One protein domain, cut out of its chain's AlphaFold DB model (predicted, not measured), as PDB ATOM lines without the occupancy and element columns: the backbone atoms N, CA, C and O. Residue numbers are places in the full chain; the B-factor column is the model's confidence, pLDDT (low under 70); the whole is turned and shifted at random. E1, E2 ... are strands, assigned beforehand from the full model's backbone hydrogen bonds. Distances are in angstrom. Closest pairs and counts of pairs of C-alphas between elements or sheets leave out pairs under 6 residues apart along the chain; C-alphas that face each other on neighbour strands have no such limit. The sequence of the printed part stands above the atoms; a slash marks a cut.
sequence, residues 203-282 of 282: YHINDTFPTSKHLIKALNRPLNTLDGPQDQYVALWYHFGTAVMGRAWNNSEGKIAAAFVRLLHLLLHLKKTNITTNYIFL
ATOM      1  N   TYR A 203     120.672 159.372 129.945       87.31
ATOM      2  CA  TYR A 203     121.834 159.900 130.678       87.31
ATOM      3  C   TYR A 203     121.583 161.271 131.299       87.31
ATOM      4  O   TYR A 203     120.814 162.084 130.781       87.31
ATOM      5  N   HIS A 204     122.357 161.578 132.340       85.38
ATOM      6  CA  HIS A 204     122.511 162.938 132.831       85.38
ATOM      7  C   HIS A 204     123.703 163.653 132.209       85.38
ATOM      8  O   HIS A 204     124.749 163.067 131.918       85.38
ATOM      9  N   ILE A 205     123.585 164.975 132.084       84.94
ATOM     10  CA  ILE A 205     124.767 165.815 131.900       84.94
ATOM     11  C   ILE A 205     125.679 165.624 133.119       84.94
ATOM     12  O   ILE A 205     125.216 165.597 134.258       84.94
ATOM     13  N   ASN A 206     126.983 165.519 132.865       86.56
ATOM     14  CA  ASN A 206     128.044 165.197 133.822       86.56
ATOM     15  C   ASN A 206     128.122 163.732 134.291       86.56
ATOM     16  O   ASN A 206     129.014 163.402 135.084       86.56
ATOM     17  N   ASP A 207     127.286 162.829 133.767       88.06
ATOM     18  CA  ASP A 207     127.553 161.394 133.900       88.06
ATOM     19  C   ASP A 207     128.881 161.030 133.224       88.06
ATOM     20  O   ASP A 207     129.398 161.745 132.359       88.06
ATOM     21  N   THR A 208     129.473 159.909 133.637       92.44
ATOM     22  CA  THR A 208     130.663 159.365 132.970       92.44
ATOM     23  C   THR A 208     130.335 159.030 131.516       92.44
ATOM     24  O   THR A 208     129.335 158.370 131.237       92.44
ATOM     25  N   PHE A 209     131.185 159.470 130.585       90.81
ATOM     26  CA  PHE A 209     130.935 159.296 129.159       90.81
ATOM     27  C   PHE A 209     130.894 157.800 128.768       90.81
ATOM     28  O   PHE A 209     131.815 157.056 129.123       90.81
ATOM     29  N   PRO A 210     129.867 157.323 128.034       88.62
ATOM     30  CA  PRO A 210     129.623 155.894 127.840       88.62
ATOM     31  C   PRO A 210     130.462 155.312 126.692       88.62
ATOM     32  O   PRO A 210     129.947 154.933 125.642       88.62
ATOM     33  N   THR A 211     131.774 155.204 126.902       84.19
ATOM     34  CA  THR A 211     132.745 154.706 125.906       84.19
ATOM     35  C   THR A 211     132.516 153.257 125.466       84.19
ATOM     36  O   THR A 211     132.994 152.855 124.409       84.19
ATOM     37  N   SER A 212     131.783 152.469 126.254       78.12
ATOM     38  CA  SER A 212     131.435 151.081 125.941       78.12
ATOM     39  C   SER A 212     130.207 150.934 125.036       78.12
ATOM     40  O   SER A 212     129.963 149.833 124.538       78.12
ATOM     41  N   LYS A 213     129.427 152.004 124.817       79.69
ATOM     42  CA  LYS A 213     128.254 151.984 123.933       79.69
ATOM     43  C   LYS A 213     128.609 152.496 122.539       79.69
ATOM     44  O   LYS A 213     129.436 153.388 122.371       79.69
ATOM     45  N   HIS A 214     127.949 151.940 121.528       82.94
ATOM     46  CA  HIS A 214     128.094 152.402 120.154       82.94
ATOM     47  C   HIS A 214     127.227 153.650 119.923       82.94
ATOM     48  O   HIS A 214     126.052 153.542 119.580       82.94
ATOM     49  N   LEU A 215     127.809 154.831 120.116       87.62
ATOM     50  CA  LEU A 215     127.134 156.113 119.894       87.62
ATOM     51  C   LEU A 215     127.216 156.560 118.427       87.62
ATOM     52  O   LEU A 215     128.233 156.357 117.758       87.62
ATOM     53  N   ILE A 216     126.180 157.246 117.936       88.38
ATOM     54  CA  ILE A 216     126.163 157.785 116.569       88.38
ATOM     55  C   ILE A 216     126.947 159.097 116.506       88.38
ATOM     56  O   ILE A 216     126.481 160.157 116.930       88.38
ATOM     57  N   LYS A 217     128.156 159.017 115.949       90.38
ATOM     58  CA  LYS A 217     129.060 160.152 115.755       90.38
ATOM     59  C   LYS A 217     128.693 160.959 114.508       90.38
ATOM     60  O   LYS A 217     128.531 160.403 113.419       90.38
ATOM     61  N   ALA A 218     128.620 162.280 114.641       86.75
ATOM     62  CA  ALA A 218     128.308 163.190 113.546       86.75
ATOM     63  C   ALA A 218     129.326 163.046 112.402       86.75
ATOM     64  O   ALA A 218     130.532 163.188 112.598       86.75
ATOM     65  N   LEU A 219     128.833 162.728 111.197       87.56
ATOM     66  CA  LEU A 219     129.642 162.467 109.994       87.56
ATOM     67  C   LEU A 219     130.732 161.387 110.172       87.56
ATOM     68  O   LEU A 219     131.656 161.319 109.364       87.56
ATOM     69  N   ASN A 220     130.644 160.568 111.228       88.50
ATOM     70  CA  ASN A 220     131.643 159.574 111.618       88.50
ATOM     71  C   ASN A 220     133.090 160.118 111.711       88.50
ATOM     72  O   ASN A 220     134.054 159.396 111.462       88.50
ATOM     73  N   ARG A 221     133.262 161.405 112.048       88.12
ATOM     74  CA  ARG A 221     134.578 162.067 112.138       88.12
ATOM     75  C   ARG A 221     134.563 163.238 113.128       88.12
ATOM     76  O   ARG A 221     133.484 163.749 113.417       88.12
ATOM     77  N   PRO A 222     135.724 163.686 113.635       90.50
ATOM     78  CA  PRO A 222     135.794 164.929 114.393       90.50
ATOM     79  C   PRO A 222     135.317 166.111 113.539       90.50
ATOM     80  O   PRO A 222     135.615 166.199 112.338       90.50
ATOM     81  N   LEU A 223     134.571 167.023 114.157       88.38
ATOM     82  CA  LEU A 223     134.132 168.271 113.540       88.38
ATOM     83  C   LEU A 223     134.985 169.424 114.055       88.38
ATOM     84  O   LEU A 223     135.345 169.461 115.229       88.38
ATOM     85  N   ASN A 224     135.285 170.386 113.188       88.06
ATOM     86  CA  ASN A 224     136.005 171.587 113.597       88.06
ATOM     87  C   ASN A 224     135.057 172.491 114.387       88.06
ATOM     88  O   ASN A 224     134.048 172.956 113.855       88.06
ATOM     89  N   THR A 225     135.385 172.724 115.652       82.62
ATOM     90  CA  THR A 225     134.656 173.633 116.541       82.62
ATOM     91  C   THR A 225     135.511 174.853 116.873       82.62
ATOM     92  O   THR A 225     136.661 174.942 116.445       82.62
ATOM     93  N   LEU A 226     134.951 175.798 117.631       78.69
ATOM     94  CA  LEU A 226     135.697 176.963 118.119       78.69
ATOM     95  C   LEU A 226     136.886 176.557 119.004       78.69
ATOM     96  O   LEU A 226     137.924 177.204 118.943       78.69
ATOM     97  N   ASP A 227     136.755 175.455 119.743       79.56
ATOM     98  CA  ASP A 227     137.774 174.945 120.669       79.56
ATOM     99  C   ASP A 227     138.684 173.882 120.014       79.56
ATOM    100  O   ASP A 227     139.433 173.181 120.692       79.56
ATOM    101  N   GLY A 228     138.615 173.743 118.684       86.31
ATOM    102  CA  GLY A 228     139.365 172.759 117.900       86.31
ATOM    103  C   GLY A 228     138.534 171.554 117.441       86.31
ATOM    104  O   GLY A 228     137.303 171.545 117.568       86.31
ATOM    105  N   PRO A 229     139.173 170.542 116.827       90.06
ATOM    106  CA  PRO A 229     138.496 169.321 116.399       90.06
ATOM    107  C   PRO A 229     137.886 168.568 117.588       90.06
ATOM    108  O   PRO A 229     138.582 168.251 118.548       90.06
ATOM    109  N   GLN A 230     136.594 168.254 117.512       91.50
ATOM    110  CA  GLN A 230     135.861 167.575 118.578       91.50
ATOM    111  C   GLN A 230     134.923 166.512 118.012       91.50
ATOM    112  O   GLN A 230     134.228 166.723 117.015       91.50
ATOM    113  N   ASP A 231     134.864 165.380 118.702       93.25
ATOM    114  CA  ASP A 231     133.882 164.338 118.443       93.25
ATOM    115  C   ASP A 231     132.524 164.737 119.019       93.25
ATOM    116  O   ASP A 231     132.388 164.967 120.221       93.25
ATOM    117  N   GLN A 232     131.521 164.822 118.147       92.00
ATOM    118  CA  GLN A 232     130.152 165.166 118.514       92.00
ATOM    119  C   GLN A 232     129.225 164.001 118.189       92.00
ATOM    120  O   GLN A 232     129.327 163.396 117.121       92.00
ATOM    121  N   TYR A 233     128.311 163.713 119.102       93.62
ATOM    122  CA  TYR A 233     127.371 162.603 119.027       93.62
ATOM    123  C   TYR A 233     125.943 163.131 119.009       93.62
ATOM    124  O   TYR A 233     125.667 164.198 119.568       93.62
ATOM    125  N   VAL A 234     125.050 162.402 118.343       91.81
ATOM    126  CA  VAL A 234     123.620 162.727 118.310       91.81
ATOM    127  C   VAL A 234     123.067 162.666 119.732       91.81
ATOM    128  O   VAL A 234     123.311 161.700 120.444       91.81
ATOM    129  N   ALA A 235     122.336 163.703 120.134       89.81
ATOM    130  CA  ALA A 235     121.635 163.736 121.408       89.81
ATOM    131  C   ALA A 235     120.207 164.254 121.219       89.81
ATOM    132  O   ALA A 235     119.957 165.091 120.348       89.81
ATOM    133  N   LEU A 236     119.284 163.808 122.063       89.31
ATOM    134  CA  LEU A 236     117.901 164.275 122.099       89.31
ATOM    135  C   LEU A 236     117.564 164.824 123.492       89.31
ATOM    136  O   LEU A 236     118.081 164.357 124.503       89.31
ATOM    137  N   TRP A 237     116.693 165.828 123.536       87.12
ATOM    138  CA  TRP A 237     116.139 166.416 124.754       87.12
ATOM    139  C   TRP A 237     114.682 166.845 124.525       87.12
ATOM    140  O   TRP A 237     114.268 167.037 123.380       87.12
ATOM    141  N   TYR A 238     113.895 167.005 125.591       81.50
ATOM    142  CA  TYR A 238     112.506 167.461 125.519       81.50
ATOM    143  C   TYR A 238     112.328 168.815 126.200       81.50
ATOM    144  O   TYR A 238     112.698 169.002 127.357       81.50
ATOM    145  N   HIS A 239     111.724 169.756 125.474       79.19
ATOM    146  CA  HIS A 239     111.445 171.099 125.969       79.19
ATOM    147  C   HIS A 239     110.044 171.568 125.571       79.19
ATOM    148  O   HIS A 239     109.758 171.801 124.391       79.19
ATOM    149  N   PHE A 240     109.179 171.725 126.566       79.25
ATOM    150  CA  PHE A 240     107.738 171.955 126.445       79.25
ATOM    151  C   PHE A 240     107.056 170.973 125.480       79.25
ATOM    152  O   PHE A 240     106.447 171.374 124.486       79.25
ATOM    153  N   GLY A 241     107.217 169.674 125.743       75.38
ATOM    154  CA  GLY A 241     106.640 168.574 124.966       75.38
ATOM    155  C   GLY A 241     107.216 168.410 123.555       75.38
ATOM    156  O   GLY A 241     106.747 167.564 122.797       75.38
ATOM    157  N   THR A 242     108.221 169.207 123.179       80.69
ATOM    158  CA  THR A 242     108.848 169.169 121.853       80.69
ATOM    159  C   THR A 242     110.196 168.462 121.926       80.69
ATOM    160  O   THR A 242     111.045 168.841 122.731       80.69
ATOM    161  N   ALA A 243     110.406 167.479 121.051       84.94
ATOM    162  CA  ALA A 243     111.701 166.841 120.839       84.94
ATOM    163  C   ALA A 243     112.694 167.836 120.205       84.94
ATOM    164  O   ALA A 243     112.417 168.418 119.155       84.94
ATOM    165  N   VAL A 244     113.852 168.022 120.834       85.31
ATOM    166  CA  VAL A 244     114.934 168.903 120.385       85.31
ATOM    167  C   VAL A 244     116.191 168.067 120.188       85.31
ATOM    168  O   VAL A 244     116.788 167.585 121.149       85.31
ATOM    169  N   MET A 245     116.606 167.907 118.931       88.12
ATOM    170  CA  MET A 245     117.897 167.300 118.611       88.12
ATOM    171  C   MET A 245     119.031 168.268 118.946       88.12
ATOM    172  O   MET A 245     118.921 169.484 118.767       88.12
ATOM    173  N   GLY A 246     120.139 167.721 119.414       88.50
ATOM    174  CA  GLY A 246     121.332 168.467 119.762       88.50
ATOM    175  C   GLY A 246     122.578 167.626 119.574       88.50
ATOM    176  O   GLY A 246     122.602 166.655 118.815       88.50
ATOM    177  N   ARG A 247     123.629 168.035 120.275       89.50
ATOM    178  CA  ARG A 247     124.905 167.330 120.281       89.50
ATOM    179  C   ARG A 247     125.353 167.060 121.704       89.50
ATOM    180  O   ARG A 247     125.157 167.911 122.573       89.50
ATOM    181  N   ALA A 248     126.033 165.942 121.896       92.19
ATOM    182  CA  ALA A 248     126.820 165.666 123.086       92.19
ATOM    183  C   ALA A 248     128.275 165.371 122.727       92.19
ATOM    184  O   ALA A 248     128.580 164.990 121.597       92.19
ATOM    185  N   TRP A 249     129.177 165.571 123.677       92.81
ATOM    186  CA  TRP A 249     130.600 165.289 123.533       92.81
ATOM    187  C   TRP A 249     131.201 164.888 124.880       92.81
ATOM    188  O   TRP A 249     130.642 165.173 125.942       92.81
ATOM    189  N   ASN A 250     132.347 164.214 124.820       93.50
ATOM    190  CA  ASN A 250     133.153 163.918 125.994       93.50
ATOM    191  C   ASN A 250     133.985 165.157 126.345       93.50
ATOM    192  O   ASN A 250     134.762 165.628 125.510       93.50
ATOM    193  N   ASN A 251     133.795 165.718 127.537       88.25
ATOM    194  CA  ASN A 251     134.600 166.847 127.995       88.25
ATOM    195  C   ASN A 251     135.987 166.381 128.492       88.25
ATOM    196  O   ASN A 251     136.288 165.189 128.549       88.25
ATOM    197  N   SER A 252     136.849 167.328 128.868       87.06
ATOM    198  CA  SER A 252     138.208 167.044 129.359       87.06
ATOM    199  C   SER A 252     138.259 166.186 130.632       87.06
ATOM    200  O   SER A 252     139.309 165.639 130.950       87.06
ATOM    201  N   GLU A 253     137.146 166.057 131.353       90.06
ATOM    202  CA  GLU A 253     137.028 165.297 132.602       90.06
ATOM    203  C   GLU A 253     136.456 163.884 132.387       90.06
ATOM    204  O   GLU A 253     136.204 163.161 133.350       90.06
ATOM    205  N   GLY A 254     136.227 163.464 131.136       91.19
ATOM    206  CA  GLY A 254     135.620 162.161 130.854       91.19
ATOM    207  C   GLY A 254     134.103 162.136 131.076       91.19
ATOM    208  O   GLY A 254     133.529 161.060 131.287       91.19
ATOM    209  N   LYS A 255     133.455 163.306 131.103       91.94
ATOM    210  CA  LYS A 255     132.032 163.475 131.410       91.94
ATOM    211  C   LYS A 255     131.222 163.914 130.196       91.94
ATOM    212  O   LYS A 255     131.735 164.538 129.265       91.94
ATOM    213  N   ILE A 256     129.929 163.601 130.223       89.44
ATOM    214  CA  ILE A 256     128.972 164.014 129.196       89.44
ATOM    215  C   ILE A 256     128.720 165.519 129.300       89.44
ATOM    216  O   ILE A 256     128.189 165.999 130.299       89.44
ATOM    217  N   ALA A 257     129.028 166.246 128.230       89.75
ATOM    218  CA  ALA A 257     128.559 167.607 128.000       89.75
ATOM    219  C   ALA A 257     127.623 167.624 126.786       89.75
ATOM    220  O   ALA A 257     127.817 166.854 125.844       89.75
ATOM    221  N   ALA A 258     126.604 168.485 126.794       90.00
ATOM    222  CA  ALA A 258     125.637 168.565 125.703       90.00
ATOM    223  C   ALA A 258     125.149 169.992 125.445       90.00
ATOM    224  O   ALA A 258     125.212 170.865 126.309       90.00
ATOM    225  N   ALA A 259     124.667 170.226 124.227       86.88
ATOM    226  CA  ALA A 259     124.090 171.494 123.815       86.88
ATOM    227  C   ALA A 259     122.943 171.278 122.825       86.88
ATOM    228  O   ALA A 259     123.082 170.564 121.826       86.88
ATOM    229  N   PHE A 260     121.842 171.982 123.075       83.75
ATOM    230  CA  PHE A 260     120.614 171.932 122.290       83.75
ATOM    231  C   PHE A 260     120.284 173.327 121.771       83.75
ATOM    232  O   PHE A 260     120.462 174.320 122.477       83.75
ATOM    233  N   VAL A 261     119.811 173.409 120.529       77.12
ATOM    234  CA  VAL A 261     119.392 174.674 119.923       77.12
ATOM    235  C   VAL A 261     117.933 174.554 119.527       77.12
ATOM    236  O   VAL A 261     117.559 173.660 118.773       77.12
ATOM    237  N   ARG A 262     117.115 175.494 119.999       64.69
ATOM    238  CA  ARG A 262     115.744 175.677 119.529       64.69
ATOM    239  C   ARG A 262     115.648 177.015 118.805       64.69
ATOM    240  O   ARG A 262     116.026 178.044 119.358       64.69
ATOM    241  N   LEU A 263     115.113 177.006 117.588       53.09
ATOM    242  CA  LEU A 263     114.653 178.227 116.930       53.09
ATOM    243  C   LEU A 263     113.356 178.673 117.613       53.09
ATOM    244  O   LEU A 263     112.321 178.022 117.474       53.09
ATOM    245  N   LEU A 264     113.410 179.764 118.376       52.72
ATOM    246  CA  LEU A 264     112.203 180.483 118.770       52.72
ATOM    247  C   LEU A 264     111.736 181.283 117.546       52.72
ATOM    248  O   LEU A 264     112.516 182.045 116.972       52.72
ATOM    249  N   HIS A 265     110.496 181.088 117.106       40.56
ATOM    250  CA  HIS A 265     109.943 181.868 116.003       40.56
ATOM    251  C   HIS A 265     109.707 183.321 116.465       40.56
ATOM    252  O   HIS A 265     108.839 183.573 117.292       40.56
ATOM    253  N   LEU A 266     110.500 184.221 115.874       36.31
ATOM    254  CA  LEU A 266     110.407 185.682 115.760       36.31
ATOM    255  C   LEU A 266     110.483 186.595 117.007       36.31
ATOM    256  O   LEU A 266     109.687 186.520 117.932       36.31
ATOM    257  N   LEU A 267     111.353 187.602 116.829       31.27
ATOM    258  CA  LEU A 267     111.519 188.901 117.501       31.27
ATOM    259  C   LEU A 267     112.511 188.995 118.676       31.27
ATOM    260  O   LEU A 267     112.294 188.491 119.768       31.27
ATOM    261  N   LEU A 268     113.539 189.812 118.393       28.20
ATOM    262  CA  LEU A 268     114.577 190.403 119.246       28.20
ATOM    263  C   LEU A 268     115.855 189.575 119.407       28.20
ATOM    264  O   LEU A 268     115.987 188.782 120.324       28.20
ATOM    265  N   HIS A 269     116.806 189.873 118.511       29.11
ATOM    266  CA  HIS A 269     118.237 189.562 118.554       29.11
ATOM    267  C   HIS A 269     118.626 188.113 118.867       29.11
ATOM    268  O   HIS A 269     118.363 187.595 119.939       29.11
ATOM    269  N   LEU A 270     119.378 187.511 117.940       29.30
ATOM    270  CA  LEU A 270     120.183 186.292 118.078       29.30
ATOM    271  C   LEU A 270     120.898 186.172 119.445       29.30
ATOM    272  O   LEU A 270     122.106 186.365 119.554       29.30
ATOM    273  N   LYS A 271     120.174 185.801 120.498       29.08
ATOM    274  CA  LYS A 271     120.729 185.254 121.727       29.08
ATOM    275  C   LYS A 271     120.595 183.749 121.605       29.08
ATOM    276  O   LYS A 271     119.512 183.194 121.754       29.08
ATOM    277  N   LYS A 272     121.720 183.090 121.315       38.12
ATOM    278  CA  LYS A 272     121.895 181.666 121.609       38.12
ATOM    279  C   LYS A 272     121.674 181.504 123.111       38.12
ATOM    280  O   LYS A 272     122.566 181.797 123.899       38.12
ATOM    281  N   THR A 273     120.484 181.100 123.529       38.97
ATOM    282  CA  THR A 273     120.287 180.617 124.893       38.97
ATOM    283  C   THR A 273     120.872 179.216 124.952       38.97
ATOM    284  O   THR A 273     120.291 178.284 124.399       38.97
ATOM    285  N   ASN A 274     122.043 179.076 125.577       43.38
ATOM    286  CA  ASN A 274     122.503 177.777 126.053       43.38
ATOM    287  C   ASN A 274     121.492 177.320 127.101       43.38
ATOM    288  O   ASN A 274     121.381 177.941 128.157       43.38
ATOM    289  N   ILE A 275     120.715 176.290 126.781       48.44
ATOM    290  CA  ILE A 275     119.787 175.715 127.741       48.44
ATOM    291  C   ILE A 275     120.542 174.631 128.501       48.44
ATOM    292  O   ILE A 275     120.944 173.620 127.928       48.44
ATOM    293  N   THR A 276     120.770 174.875 129.786       49.62
ATOM    294  CA  THR A 276     121.268 173.877 130.732       49.62
ATOM    295  C   THR A 276     120.124 172.925 131.059       49.62
ATOM    296  O   THR A 276     119.261 173.245 131.874       49.62
ATOM    297  N   THR A 277     120.085 171.785 130.378       55.31
ATOM    298  CA  THR A 277     119.326 170.611 130.826       55.31
ATOM    299  C   THR A 277     120.244 169.712 131.643       55.31
ATOM    300  O   THR A 277     121.449 169.718 131.423       55.31
ATOM    301  N   ASN A 278     119.692 168.931 132.566       70.50
ATOM    302  CA  ASN A 278     120.453 167.907 133.281       70.50
ATOM    303  C   ASN A 278     120.247 166.510 132.694       70.50
ATOM    304  O   ASN A 278     120.965 165.611 133.103       70.50
ATOM    305  N   TYR A 279     119.317 166.324 131.752       74.12
ATOM    306  CA  TYR A 279     118.915 165.017 131.230       74.12
ATOM    307  C   TYR A 279     118.848 165.004 129.701       74.12
ATOM    308  O   TYR A 279     118.335 165.955 129.097       74.12
ATOM    309  N   ILE A 280     119.385 163.950 129.082       77.94
ATOM    310  CA  ILE A 280     119.476 163.779 127.628       77.94
ATOM    311  C   ILE A 280     119.354 162.301 127.230       77.94
ATOM    312  O   ILE A 280     119.593 161.401 128.033       77.94
ATOM    313  N   PHE A 281     119.075 162.064 125.950       76.25
ATOM    314  CA  PHE A 281     119.175 160.747 125.319       76.25
ATOM    315  C   PHE A 281     120.369 160.726 124.358       76.25
ATOM    316  O   PHE A 281     120.532 161.684 123.595       76.25
ATOM    317  N   LEU A 282     121.168 159.654 124.374       71.12
ATOM    318  CA  LEU A 282     122.289 159.395 123.449       71.12
ATOM    319  C   LEU A 282     122.114 158.098 122.666       71.12
ATOM    320  O   LEU A 282     121.486 157.166 123.220       71.12
TER     321      LEU A 282
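AT A GLANCE: This is residues 203 to 282 of the 282 residues of an uncharacterized protein of Thelazia callipaeda (UniProt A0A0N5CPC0). With little regular structure, 30 of 80 printed residues in named strands, a twisted three-strand meander, E3-E4-E5, forms the middle; the small E1-E2 hairpin lies off one end, E6 packs on E3, and residues 264 to 271 stick out. Six strands, E1 to E6, and no named helix make it all strand; both sheets are antiparallel. It is compact, radius of gyration of the C-alphas 13.4 A, yet elongated, 42 by 27 by 22 A.

IN THESE COORDINATES: E1 is residues 223 to 225, from C-alpha 223 at (134.132, 168.271, 113.540); E2 228 to 230; E3 233 to 239, 19.3 A; E4 242 to 250, 25.2 A; E5 256 to 260, 13.4 A; E6 279 to 281, ending at C-alpha 281 at (119.175, 160.747, 125.319).

HOW THE PARTS SIT: In hairpin E3-E4, N 233 and O 248 are 2.8 A apart; in hairpin E4-E5, N 249 and O 257, 2.9 A; in hairpin E1-E2, N 223 and O 230, 2.9 A. The sheet E3-E4-E5 is only just strongly twisted, up to 4.4 A off its plane. E2 runs on into E3 at 80 degrees. The closest C-alphas of E3 and E6, Leu 236 and Phe 281, are 4.9 A apart. E6 pairs with no named strand; residues 203 to 204 pair antiparallel with its 279 to 280.

THE WHOLE: The printed part has no cut. The C-alphas farthest apart, Ser 212 and Leu 267, are 43.6 A apart. The E5 to E6 link is long; in it, residues 262 to 277 have pLDDT under 70.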